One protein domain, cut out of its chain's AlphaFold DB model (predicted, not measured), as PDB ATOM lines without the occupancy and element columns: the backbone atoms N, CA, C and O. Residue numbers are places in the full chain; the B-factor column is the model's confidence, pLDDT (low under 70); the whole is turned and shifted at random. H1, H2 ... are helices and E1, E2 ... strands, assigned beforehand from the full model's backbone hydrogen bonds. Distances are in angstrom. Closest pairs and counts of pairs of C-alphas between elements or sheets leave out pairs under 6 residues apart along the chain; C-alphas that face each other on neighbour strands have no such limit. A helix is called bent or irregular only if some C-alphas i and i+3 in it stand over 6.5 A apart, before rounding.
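Overview. This is residues 48 to 111 and 149 to 177 of the 260 residues of an uncharacterized protein of Methanosarcinales archaeon (UniProt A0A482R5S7). The main picture is a long, strongly twisted antiparallel ribbon of E2, E3 and E5, with the one helix H1 over one face, running along the strands. The short strands E1 and E4 pair with different parts of E5 on the same side of it; H2 follows E3 at one end of the ribbon, where residues 102 to 111 stick out, and H3 follows E5 at the other end. The printed part has 93 residues, with three named helices and five named strands in the order E1, H1, E2, E3, H2, E4, E5, H3, and its class is mixed, helices and strands. The sheet is branched and its neighbour pairs are antiparallel. The whole is loose, with a radius of gyration of the C-alphas of 16.4 A, and elongated, spanning 51 by 32 by 23 A.

Along the chain. Start at Glu 48 and go on to C-alpha 57 at (168.788, 123.146, 120.478), where E1, residues 57 to 59, begins. H1 follows as residues 61 to 69, 12.0 A long. E2 is residues 76 to 84, 23.7 A, and bends by 58 degrees at residue 81. E3, residues 87 to 97, runs 30.9 A from C-alpha 87 at (170.120, 133.300, 113.237). H2 is residues 98 to 107, 15.9 A; it is irregular, but only just: C-alphas 99 and 102 are 6.7 A apart. After the cut come E4, residues 152 to 155, and E5, residues 158 to 169, 32.1 A, which bends by 52 degrees at residue 166. H3, residues 172 to 177, ends at C-alpha 177 at (178.878, 114.177, 121.639).

Arrangement. E3 has E2 on one side and E5 on the other side. In the hairpin of E2 and E3, look at N 80 and O 91, 2.8 A apart; between E3 and E5, at N 92 and O 163, 2.8 A. E1 lies beside residues 167 to 169 of E5, with N 58 and O 168 at 2.8 A, and E4, in a hairpin with E5, lies beside residues 158 to 161, with N 158 and O 155 at 2.9 A. H1 is on the sheet at a height of 9.5 A, over E3 and E5; its closest C-alphas to E5 are those of Asn 63 and Val 165, 6.3 A. H2 only grazes the sheet, with its residues 98 to 101; H3 is not on it. In H1 every O i to N i+4 pair is within hydrogen-bond range; H2 has 1 of 6, with 4 of 7 O i to N i+3 pairs, and H3 0 of 2, with 1 of 3.

Size, cuts and confidence. The two C-alphas farthest apart, those of Cys 110 and Thr 173, are 52.3 A from each other. Residues 112 to 148 are not printed, and C-alphas 111 and 149 stand 24.8 A apart across this cut. Of the links that are printed whole, none is long. Look for pLDDT under 70 at residues 98 to 111 and 149 to 154; the mean of the printed part is 85.4.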
ATOM      1  N   GLU A  48     157.538 120.038 113.915       94.06
ATOM      2  CA  GLU A  48     157.724 119.538 112.556       94.06
ATOM      3  C   GLU A  48     159.209 119.678 112.220       94.06
ATOM      4  O   GLU A  48     159.755 120.785 112.211       94.06
ATOM      5  N   SER A  49     159.889 118.557 111.984       92.25
ATOM      6  CA  SER A  49     161.313 118.553 111.640       92.25
ATOM      7  C   SER A  49     161.602 117.526 110.561       92.25
ATOM      8  O   SER A  49     161.141 116.389 110.615       92.25
ATOM      9  N   LYS A  50     162.473 117.892 109.613       91.81
ATOM     10  CA  LYS A  50     162.991 116.952 108.605       91.81
ATOM     11  C   LYS A  50     163.787 115.801 109.231       91.81
ATOM     12  O   LYS A  50     163.995 114.784 108.581       91.81
ATOM     13  N   MET A  51     164.220 115.956 110.481       89.62
ATOM     14  CA  MET A  51     164.924 114.939 111.254       89.62
ATOM     15  C   MET A  51     163.975 114.141 112.158       89.62
ATOM     16  O   MET A  51     164.214 114.012 113.355       89.62
ATOM     17  N   GLY A  52     162.875 113.638 111.593       91.12
ATOM     18  CA  GLY A  52     161.921 112.798 112.323       91.12
ATOM     19  C   GLY A  52     161.278 113.507 113.515       91.12
ATOM     20  O   GLY A  52     161.222 112.935 114.597       91.12
ATOM     21  N   ASP A  53     160.858 114.762 113.330       92.06
ATOM     22  CA  ASP A  53     160.190 115.574 114.362       92.06
ATOM     23  C   ASP A  53     160.998 115.776 115.655       92.06
ATOM     24  O   ASP A  53     160.454 116.093 116.712       92.06
ATOM     25  N   VAL A  54     162.327 115.668 115.558       91.12
ATOM     26  CA  VAL A  54     163.267 116.019 116.625       91.12
ATOM     27  C   VAL A  54     164.071 117.254 116.225       91.12
ATOM     28  O   VAL A  54     164.510 117.400 115.079       91.12
ATOM     29  N   ILE A  55     164.254 118.166 117.181       95.12
ATOM     30  CA  ILE A  55     165.079 119.366 117.032       95.12
ATOM     31  C   ILE A  55     165.996 119.461 118.249       95.12
ATOM     32  O   ILE A  55     165.526 119.567 119.381       95.12
ATOM     33  N   TYR A  56     167.304 119.451 118.007       95.62
ATOM     34  CA  TYR A  56     168.310 119.647 119.044       95.62
ATOM     35  C   TYR A  56     168.716 121.115 119.096       95.62
ATOM     36  O   TYR A  56     169.121 121.698 118.088       95.62
ATOM     37  N   ILE A  57     168.579 121.717 120.273       97.25
ATOM     38  CA  ILE A  57     168.788 123.146 120.478       97.25
ATOM     39  C   ILE A  57     169.769 123.331 121.630       97.25
ATOM     40  O   ILE A  57     169.541 122.840 122.733       97.25
ATOM     41  N   GLU A  58     170.837 124.077 121.382       97.25
ATOM     42  CA  GLU A  58     171.726 124.589 122.415       97.25
ATOM     43  C   GLU A  58     171.326 126.023 122.767       97.25
ATOM     44  O   GLU A  58     171.124 126.877 121.895       97.25
ATOM     45  N   VAL A  59     171.202 126.288 124.065       97.44
ATOM     46  CA  VAL A  59     170.775 127.578 124.598       97.44
ATOM     47  C   VAL A  59     171.578 127.930 125.841       97.44
ATOM     48  O   VAL A  59     171.860 127.082 126.687       97.44
ATOM     49  N   LEU A  60     171.920 129.210 125.978       96.75
ATOM     50  CA  LEU A  60     172.519 129.722 127.204       96.75
ATOM     51  C   LEU A  60     171.477 129.721 128.323       96.75
ATOM     52  O   LEU A  60     170.521 130.500 128.302       96.75
ATOM     53  N   LEU A  61     171.699 128.867 129.325       96.38
ATOM     54  CA  LEU A  61     170.798 128.705 130.465       96.38
ATOM     55  C   LEU A  61     170.442 130.033 131.169       96.38
ATOM     56  O   LEU A  61     169.263 130.212 131.473       96.38
ATOM     57  N   PRO A  62     171.365 130.999 131.380       95.69
ATOM     58  CA  PRO A  62     171.011 132.284 131.988       95.69
ATOM     59  C   PRO A  62     169.959 133.070 131.195       95.69
ATOM     60  O   PRO A  62     169.035 133.628 131.787       95.69
ATOM     61  N   ASN A  63     170.046 133.063 129.860       95.50
ATOM     62  CA  ASN A  63     169.106 133.775 128.992       95.50
ATOM     63  C   ASN A  63     167.727 133.112 129.024       95.50
ATOM     64  O   ASN A  63     166.710 133.798 129.127       95.50
ATOM     65  N   LEU A  64     167.701 131.778 128.985       96.94
ATOM     66  CA  LEU A  64     166.460 131.017 129.070       96.94
ATOM     67  C   LEU A  64     165.781 131.205 130.432       96.94
ATOM     68  O   LEU A  64     164.586 131.477 130.486       96.94
ATOM     69  N   LEU A  65     166.532 131.110 131.534       96.25
ATOM     70  CA  LEU A  65     165.994 131.312 132.881       96.25
ATOM     71  C   LEU A  65     165.450 132.728 133.072       96.25
ATOM     72  O   LEU A  65     164.377 132.893 133.648       96.25
ATOM     73  N   HIS A  66     166.166 133.744 132.587       94.12
ATOM     74  CA  HIS A  66     165.690 135.122 132.629       94.12
ATOM     75  C   HIS A  66     164.358 135.278 131.882       94.12
ATOM     76  O   HIS A  66     163.428 135.889 132.408       94.12
ATOM     77  N   ALA A  67     164.239 134.672 130.699       95.38
ATOM     78  CA  ALA A  67     163.015 134.729 129.915       95.38
ATOM     79  C   ALA A  67     161.842 133.993 130.602       95.38
ATOM     80  O   ALA A  67     160.751 134.538 130.791       95.38
ATOM     81  N   LEU A  68     162.090 132.781 131.108       95.69
ATOM     82  CA  LEU A  68     161.083 131.978 131.809       95.69
ATOM     83  C   LEU A  68     160.616 132.605 133.129       95.69
ATOM     84  O   LEU A  68     159.445 132.466 133.482       95.69
ATOM     85  N   ARG A  69     161.475 133.342 133.846       94.50
ATOM     86  CA  ARG A  69     161.074 134.075 135.062       94.50
ATOM     87  C   ARG A  69     159.940 135.062 134.788       94.50
ATOM     88  O   ARG A  69     159.014 135.138 135.593       94.50
ATOM     89  N   GLY A  70     159.966 135.742 133.641       88.38
ATOM     90  CA  GLY A  70     158.895 136.648 133.212       88.38
ATOM     91  C   GLY A  70     157.562 135.953 132.911       88.38
ATOM     92  O   GLY A  70     156.526 136.609 132.897       88.38
ATOM     93  N   CYS A  71     157.574 134.634 132.711       93.75
ATOM     94  CA  CYS A  71     156.393 133.842 132.368       93.75
ATOM     95  C   CYS A  71     155.682 133.249 133.592       93.75
ATOM     96  O   CYS A  71     154.541 132.817 133.482       93.75
ATOM     97  N   THR A  72     156.337 133.218 134.756       92.31
ATOM     98  CA  THR A  72     155.850 132.501 135.952       92.31
ATOM     99  C   THR A  72     154.470 132.935 136.445       92.31
ATOM    100  O   THR A  72     153.742 132.126 137.010       92.31
ATOM    101  N   THR A  73     154.102 134.196 136.237       89.50
ATOM    102  CA  THR A  73     152.812 134.761 136.658       89.50
ATOM    103  C   THR A  73     151.833 134.933 135.500       89.50
ATOM    104  O   THR A  73     150.729 135.441 135.699       89.50
ATOM    105  N   ALA A  74     152.229 134.550 134.287       92.56
ATOM    106  CA  ALA A  74     151.440 134.793 133.097       92.56
ATOM    107  C   ALA A  74     150.364 133.714 132.906       92.56
ATOM    108  O   ALA A  74     150.669 132.527 133.026       92.56
ATOM    109  N   PRO A  75     149.120 134.091 132.561       92.62
ATOM    110  CA  PRO A  75     148.044 133.137 132.289       92.62
ATOM    111  C   PRO A  75     148.325 132.236 131.082       92.62
ATOM    112  O   PRO A  75     147.896 131.086 131.067       92.62
ATOM    113  N   ALA A  76     149.027 132.750 130.070       94.06
ATOM    114  CA  ALA A  76     149.352 132.007 128.864       94.06
ATOM    115  C   ALA A  76     150.752 132.372 128.367       94.06
ATOM    116  O   ALA A  76     151.118 133.548 128.279       94.06
ATOM    117  N   THR A  77     151.523 131.342 128.027       96.50
ATOM    118  CA  THR A  77     152.858 131.474 127.443       96.50
ATOM    119  C   THR A  77     152.978 130.530 126.254       96.50
ATOM    120  O   THR A  77     152.613 129.361 126.347       96.50
ATOM    121  N   THR A  78     153.506 131.021 125.137       96.88
ATOM    122  CA  THR A  78     153.757 130.225 123.932       96.88
ATOM    123  C   THR A  78     155.234 130.277 123.581       96.88
ATOM    124  O   THR A  78     155.820 131.355 123.509       96.88
ATOM    125  N   LEU A  79     155.838 129.118 123.331       97.75
ATOM    126  CA  LEU A  79     157.226 129.007 122.893       97.75
ATOM    127  C   LEU A  79     157.237 128.666 121.404       97.75
ATOM    128  O   LEU A  79     156.571 127.726 120.976       97.75
ATOM    129  N   LYS A  80     157.976 129.436 120.605       97.56
ATOM    130  CA  LYS A  80     158.090 129.240 119.157       97.56
ATOM    131  C   LYS A  80     159.543 129.326 118.727       97.56
ATOM    132  O   LYS A  80     160.239 130.275 119.074       97.56
ATOM    133  N   LEU A  81     159.987 128.368 117.922       97.62
ATOM    134  CA  LEU A  81     161.267 128.482 117.237       97.62
ATOM    135  C   LEU A  81     161.078 129.392 116.018       97.62
ATOM    136  O   LEU A  81     160.310 129.076 115.112       97.62
ATOM    137  N   THR A  82     161.746 130.541 116.010       97.19
ATOM    138  CA  THR A  82     161.693 131.514 114.918       97.19
ATOM    139  C   THR A  82     163.072 131.682 114.290       97.19
ATOM    140  O   THR A  82     164.103 131.398 114.898       97.19
ATOM    141  N   LYS A  83     163.109 132.128 113.034       95.94
ATOM    142  CA  LYS A  83     164.351 132.445 112.323       95.94
ATOM    143  C   LYS A  83     164.315 133.911 111.923       95.94
ATOM    144  O   LYS A  83     163.398 134.329 111.220       95.94
ATOM    145  N   ARG A  84     165.307 134.692 112.357       95.06
ATOM    146  CA  ARG A  84     165.460 136.102 111.967       95.06
ATOM    147  C   ARG A  84     166.765 136.263 111.203       95.06
ATOM    148  O   ARG A  84     167.850 136.181 111.775       95.06
ATOM    149  N   GLY A  85     166.656 136.450 109.890       95.69
ATOM    150  CA  GLY A  85     167.814 136.412 109.000       95.69
ATOM    151  C   GLY A  85     168.452 135.021 108.997       95.69
ATOM    152  O   GLY A  85     167.797 134.036 108.659       95.69
ATOM    153  N   VAL A  86     169.727 134.938 109.377       95.19
ATOM    154  CA  VAL A  86     170.488 133.675 109.426       95.19
ATOM    155  C   VAL A  86     170.404 133.005 110.806       95.19
ATOM    156  O   VAL A  86     170.596 131.796 110.910       95.19
ATOM    157  N   SER A  87     170.045 133.757 111.848       96.38
ATOM    158  CA  SER A  87     170.120 133.300 113.237       96.38
ATOM    159  C   SER A  87     168.777 132.745 113.738       96.38
ATOM    160  O   SER A  87     167.741 133.403 113.568       96.38
ATOM    161  N   PRO A  88     168.758 131.549 114.355       97.69
ATOM    162  CA  PRO A  88     167.568 131.011 114.999       97.69
ATOM    163  C   PRO A  88     167.391 131.566 116.421       97.69
ATOM    164  O   PRO A  88     168.354 131.815 117.146       97.69
ATOM    165  N   PHE A  89     166.135 131.740 116.823       98.19
ATOM    166  CA  PHE A  89     165.732 132.239 118.133       98.19
ATOM    167  C   PHE A  89     164.613 131.370 118.700       98.19
ATOM    168  O   PHE A  89     163.694 130.972 117.986       98.19
ATOM    169  N   LEU A  90     164.657 131.108 120.001       98.00
ATOM    170  CA  LEU A  90     163.516 130.611 120.752       98.00
ATOM    171  C   LEU A  90     162.730 131.822 121.260       98.00
ATOM    172  O   LEU A  90     163.122 132.471 122.229       98.00
ATOM    173  N   THR A  91     161.644 132.152 120.570       97.38
ATOM    174  CA  THR A  91     160.756 133.257 120.921       97.38
ATOM    175  C   THR A  91     159.740 132.787 121.955       97.38
ATOM    176  O   THR A  91     158.960 131.867 121.702       97.38
ATOM    177  N   ILE A  92     159.730 133.442 123.111       97.25
ATOM    178  CA  ILE A  92     158.758 133.240 124.181       97.25
ATOM    179  C   ILE A  92     157.766 134.401 124.141       97.25
ATOM    180  O   ILE A  92     158.146 135.571 124.229       97.25
ATOM    181  N   LEU A  93     156.498 134.062 123.944       95.94
ATOM    182  CA  LEU A  93     155.373 134.983 123.881       95.94
ATOM    183  C   LEU A  93     154.574 134.840 125.168       95.94
ATOM    184  O   LEU A  93     153.991 133.788 125.413       95.94
ATOM    185  N   THR A  94     154.528 135.894 125.969       94.81
ATOM    186  CA  THR A  94     153.881 135.875 127.280       94.81
ATOM    187  C   THR A  94     152.728 136.864 127.279       94.81
ATOM    188  O   THR A  94     152.933 138.064 127.087       94.81
ATOM    189  N   GLN A  95     151.505 136.375 127.480       92.69
ATOM    190  CA  GLN A  95     150.330 137.233 127.611       92.69
ATOM    191  C   GLN A  95     150.210 137.701 129.055       92.69
ATOM    192  O   GLN A  95     150.097 136.884 129.962       92.69
ATOM    193  N   VAL A  96     150.220 139.012 129.277       89.62
ATOM    194  CA  VAL A  96     150.055 139.606 130.606       89.62
ATOM    195  C   VAL A  96     148.732 140.361 130.656       89.62
ATOM    196  O   VAL A  96     148.499 141.283 129.872       89.62
ATOM    197  N   CYS A  97     147.865 139.995 131.602       81.69
ATOM    198  CA  CYS A  97     146.617 140.717 131.843       81.69
ATOM    199  C   CYS A  97     146.908 142.143 132.332       81.69
ATOM    200  O   CYS A  97     147.606 142.335 133.332       81.69
ATOM    201  N   ALA A  98     146.307 143.140 131.677       69.00
ATOM    202  CA  ALA A  98     146.488 144.561 132.001       69.00
ATOM    203  C   ALA A  98     146.104 144.914 133.455       69.00
ATOM    204  O   ALA A  98     146.640 145.852 134.043       69.00
ATOM    205  N   VAL A  99     145.210 144.125 134.063       65.81
ATOM    206  CA  VAL A  99     144.724 144.329 135.437       65.81
ATOM    207  C   VAL A  99     145.836 144.138 136.483       65.81
ATOM    208  O   VAL A  99     145.821 144.792 137.523       65.81
ATOM    209  N   HIS A 100     146.858 143.321 136.201       55.62
ATOM    210  CA  HIS A 100     147.975 143.085 137.128       55.62
ATOM    211  C   HIS A 100     149.146 144.063 136.962       55.62
ATOM    212  O   HIS A 100     149.993 144.175 137.852       55.62
ATOM    213  N   THR A 101     149.206 144.809 135.857       52.72
ATOM    214  CA  THR A 101     150.371 145.646 135.533       52.72
ATOM    215  C   THR A 101     150.496 146.865 136.454       52.72
ATOM    216  O   THR A 101     151.601 147.349 136.690       52.72
ATOM    217  N   VAL A 102     149.389 147.332 137.044       51.22
ATOM    218  CA  VAL A 102     149.392 148.495 137.950       51.22
ATOM    219  C   VAL A 102     149.927 148.141 139.348       51.22
ATOM    220  O   VAL A 102     150.573 148.974 139.979       51.22
ATOM    221  N   ALA A 103     149.753 146.897 139.808       50.25
ATOM    222  CA  ALA A 103     150.202 146.471 141.137       50.25
ATOM    223  C   ALA A 103     151.711 146.148 141.191       50.25
ATOM    224  O   ALA A 103     152.397 146.532 142.139       50.25
ATOM    225  N   CYS A 104     152.267 145.495 140.163       48.94
ATOM    226  CA  CYS A 104     153.666 145.046 140.194       48.94
ATOM    227  C   CYS A 104     154.691 146.185 140.045       48.94
ATOM    228  O   CYS A 104     155.752 146.131 140.663       48.94
ATOM    229  N   VAL A 105     154.381 147.247 139.289       51.09
ATOM    230  CA  VAL A 105     155.294 148.402 139.139       51.09
ATOM    231  C   VAL A 105     155.382 149.229 140.430       51.09
ATOM    232  O   VAL A 105     156.411 149.849 140.697       51.09
ATOM    233  N   GLN A 106     154.337 149.223 141.263       48.84
ATOM    234  CA  GLN A 106     154.370 149.907 142.559       48.84
ATOM    235  C   GLN A 106     155.170 149.134 143.610       48.84
ATOM    236  O   GLN A 106     155.822 149.758 144.443       48.84
ATOM    237  N   GLN A 107     155.191 147.801 143.554       48.59
ATOM    238  CA  GLN A 107     155.849 146.996 144.585       48.59
ATOM    239  C   GLN A 107     157.383 146.998 144.462       48.59
ATOM    240  O   GLN A 107     158.072 147.048 145.476       48.59
ATOM    241  N   ALA A 108     157.923 147.100 143.242       48.19
ATOM    242  CA  ALA A 108     159.365 147.262 143.011       48.19
ATOM    243  C   ALA A 108     159.914 148.655 143.400       48.19
ATOM    244  O   ALA A 108     161.124 148.862 143.411       48.19
ATOM    245  N   ARG A 109     159.047 149.630 143.721       46.59
ATOM    246  CA  ARG A 109     159.457 150.981 144.149       46.59
ATOM    247  C   ARG A 109     159.599 151.153 145.662       46.59
ATOM    248  O   ARG A 109     160.078 152.202 146.080       46.59
ATOM    249  N   CYS A 110     159.198 150.176 146.474       46.78
ATOM    250  CA  CYS A 110     159.069 150.378 147.922       46.78
ATOM    251  C   CYS A 110     160.137 149.679 148.777       46.78
ATOM    252  O   CYS A 110     160.210 149.963 149.968       46.78
ATOM    253  N   GLU A 111     160.969 148.799 148.212       50.81
ATOM    254  CA  GLU A 111     161.937 148.014 149.006       50.81
ATOM    255  C   GLU A 111     163.362 148.600 149.008       50.81
ATOM    256  O   GLU A 111     164.209 148.170 149.783       50.81
ATOM    257  N   PHE A 149     164.246 143.788 124.708       49.34
ATOM    258  CA  PHE A 149     162.811 144.051 124.566       49.34
ATOM    259  C   PHE A 149     162.540 144.444 123.117       49.34
ATOM    260  O   PHE A 149     162.647 145.612 122.742       49.34
ATOM    261  N   HIS A 150     162.209 143.454 122.290       53.25
ATOM    262  CA  HIS A 150     161.746 143.693 120.930       53.25
ATOM    263  C   HIS A 150     160.217 143.711 120.909       53.25
ATOM    264  O   HIS A 150     159.574 142.707 120.642       53.25
ATOM    265  N   GLY A 151     159.654 144.893 121.167       54.84
ATOM    266  CA  GLY A 151     158.243 145.197 120.922       54.84
ATOM    267  C   GLY A 151     157.298 144.797 122.056       54.84
ATOM    268  O   GLY A 151     157.251 143.652 122.491       54.84
ATOM    269  N   LEU A 152     156.505 145.765 122.513       65.50
ATOM    270  CA  LEU A 152     155.264 145.497 123.231       65.50
ATOM    271  C   LEU A 152     154.149 145.583 122.197       65.50
ATOM    272  O   LEU A 152     154.000 146.621 121.551       65.50
ATOM    273  N   GLN A 153     153.388 144.508 122.033       69.12
ATOM    274  CA  GLN A 153     152.198 144.526 121.193       69.12
ATOM    275  C   GLN A 153     150.976 144.515 122.108       69.12
ATOM    276  O   GLN A 153     150.804 143.614 122.930       69.12
ATOM    277  N   THR A 154     150.147 145.549 122.010       69.25
ATOM    278  CA  THR A 154     148.844 145.571 122.674       69.25
ATOM    279  C   THR A 154     147.893 144.709 121.862       69.25
ATOM    280  O   THR A 154     147.633 145.007 120.697       69.25
ATOM    281  N   VAL A 155     147.398 143.639 122.471       72.50
ATOM    282  CA  VAL A 155     146.310 142.816 121.932       72.50
ATOM    283  C   VAL A 155     145.079 143.146 122.772       72.50
ATOM    284  O   VAL A 155     145.223 143.446 123.959       72.50
ATOM    285  N   GLU A 156     143.884 143.168 122.180       76.12
ATOM    286  CA  GLU A 156     142.648 143.462 122.914       76.12
ATOM    287  C   GLU A 156     142.560 142.576 124.172       76.12
ATOM    288  O   GLU A 156     142.479 141.355 124.081       76.12
ATOM    289  N   GLY A 157     142.677 143.191 125.357       75.56
ATOM    290  CA  GLY A 157     142.653 142.494 126.650       75.56
ATOM    291  C   GLY A 157     144.002 142.280 127.359       75.56
ATOM    292  O   GLY A 157     144.000 141.813 128.500       75.56
ATOM    293  N   GLY A 158     145.152 142.660 126.786       84.38
ATOM    294  CA  GLY A 158     146.434 142.484 127.480       84.38
ATOM    295  C   GLY A 158     147.674 143.071 126.805       84.38
ATOM    296  O   GLY A 158     147.639 143.645 125.717       84.38
ATOM    297  N   VAL A 159     148.807 142.917 127.491       88.12
ATOM    298  CA  VAL A 159     150.139 143.243 126.972       88.12
ATOM    299  C   VAL A 159     150.823 141.944 126.569       88.12
ATOM    300  O   VAL A 159     150.983 141.047 127.397       88.12
ATOM    301  N   LEU A 160     151.243 141.843 125.308       91.31
ATOM    302  CA  LEU A 160     152.063 140.735 124.836       91.31
ATOM    303  C   LEU A 160     153.541 141.093 125.009       91.31
ATOM    304  O   LEU A 160     154.034 142.043 124.397       91.31
ATOM    305  N   ILE A 161     154.240 140.328 125.844       92.25
ATOM    306  CA  ILE A 161     155.690 140.424 126.011       92.25
ATOM    307  C   ILE A 161     156.336 139.415 125.063       92.25
ATOM    308  O   ILE A 161     156.029 138.224 125.117       92.25
ATOM    309  N   VAL A 162     157.232 139.897 124.204       95.31
ATOM    310  CA  VAL A 162     157.993 139.074 123.258       95.31
ATOM    311  C   VAL A 162     159.454 139.040 123.697       95.31
ATOM    312  O   VAL A 162     160.104 140.082 123.789       95.31
ATOM    313  N   GLN A 163     159.970 137.844 123.976       95.38
ATOM    314  CA  GLN A 163     161.357 137.626 124.382       95.38
ATOM    315  C   GLN A 163     162.027 136.646 123.432       95.38
ATOM    316  O   GLN A 163     161.627 135.489 123.337       95.38
ATOM    317  N   ASP A 164     163.066 137.098 122.740       97.06
ATOM    318  CA  ASP A 164     163.827 136.258 121.823       97.06
ATOM    319  C   ASP A 164     165.097 135.764 122.504       97.06
ATOM    320  O   ASP A 164     166.001 136.543 122.809       97.06
ATOM    321  N   VAL A 165     165.171 134.456 122.733       97.19
ATOM    322  CA  VAL A 165     166.362 133.816 123.280       97.19
ATOM    323  C   VAL A 165     167.196 133.291 122.110       97.19
ATOM    324  O   VAL A 165     166.699 132.456 121.353       97.19
ATOM    325  N   PRO A 166     168.441 133.760 121.910       97.69
ATOM    326  CA  PRO A 166     169.289 133.236 120.847       97.69
ATOM    327  C   PRO A 166     169.593 131.764 121.117       97.69
ATOM    328  O   PRO A 166     169.931 131.387 122.244       97.69
ATOM    329  N   VAL A 167     169.478 130.945 120.078       98.19
ATOM    330  CA  VAL A 167     169.750 129.513 120.162       98.19
ATOM    331  C   VAL A 167     170.646 129.061 119.021       98.19
ATOM    332  O   VAL A 167     170.718 129.709 117.979       98.19
ATOM    333  N   ARG A 168     171.316 127.927 119.205       97.62
ATOM    334  CA  ARG A 168     172.034 127.226 118.141       97.62
ATOM    335  C   ARG A 168     171.320 125.911 117.865       97.62
ATOM    336  O   ARG A 168     171.081 125.133 118.782       97.62
ATOM    337  N   VAL A 169     170.946 125.676 116.610       96.50
ATOM    338  CA  VAL A 169     170.373 124.389 116.191       96.50
ATOM    339  C   VAL A 169     171.533 123.452 115.887       96.50
ATOM    340  O   VAL A 169     172.383 123.791 115.064       96.50
ATOM    341  N   LEU A 170     171.582 122.316 116.578       96.69
ATOM    342  CA  LEU A 170     172.665 121.346 116.446       96.69
ATOM    343  C   LEU A 170     172.394 120.388 115.288       96.69
ATOM    344  O   LEU A 170     171.259 119.950 115.080       96.69
ATOM    345  N   ALA A 171     173.446 120.037 114.553       95.56
ATOM    346  CA  ALA A 171     173.374 118.980 113.549       95.56
ATOM    347  C   ALA A 171     173.353 117.589 114.209       95.56
ATOM    348  O   ALA A 171     173.865 117.406 115.314       95.56
ATOM    349  N   SER A 172     172.836 116.573 113.506       92.31
ATOM    350  CA  SER A 172     172.819 115.185 114.002       92.31
ATOM    351  C   SER A 172     174.207 114.661 114.365       92.31
ATOM    352  O   SER A 172     174.340 113.865 115.276       92.31
ATOM    353  N   THR A 173     175.255 115.106 113.676       94.75
ATOM    354  CA  THR A 173     176.633 114.686 113.962       94.75
ATOM    355  C   THR A 173     177.194 115.329 115.231       94.75
ATOM    356  O   THR A 173     178.081 114.775 115.873       94.75
ATOM    357  N   GLU A 174     176.689 116.500 115.624       95.88
ATOM    358  CA  GLU A 174     177.103 117.164 116.862       95.88
ATOM    359  C   GLU A 174     176.443 116.526 118.086       95.88
ATOM    360  O   GLU A 174     177.069 116.471 119.146       95.88
ATOM    361  N   ILE A 175     175.212 116.012 117.946       95.38
ATOM    362  CA  ILE A 175     174.462 115.442 119.076       95.38
ATOM    363  C   ILE A 175     175.084 114.161 119.626       95.38
ATOM    364  O   ILE A 175     174.932 113.875 120.810       95.38
ATOM    365  N   GLU A 176     175.844 113.429 118.810       92.44
ATOM    366  CA  GLU A 176     176.562 112.220 119.233       92.44
ATOM    367  C   GLU A 176     177.515 112.501 120.407       92.44
ATOM    368  O   GLU A 176     177.739 111.635 121.249       92.44
ATOM    369  N   ARG A 177     178.018 113.740 120.525       94.31
ATOM    370  CA  ARG A 177     178.878 114.177 121.639       94.31
ATOM    371  C   ARG A 177     178.121 114.407 122.947       94.31
ATOM    372  O   ARG A 177     178.746 114.448 124.001       94.31
TER     373      ARG A 177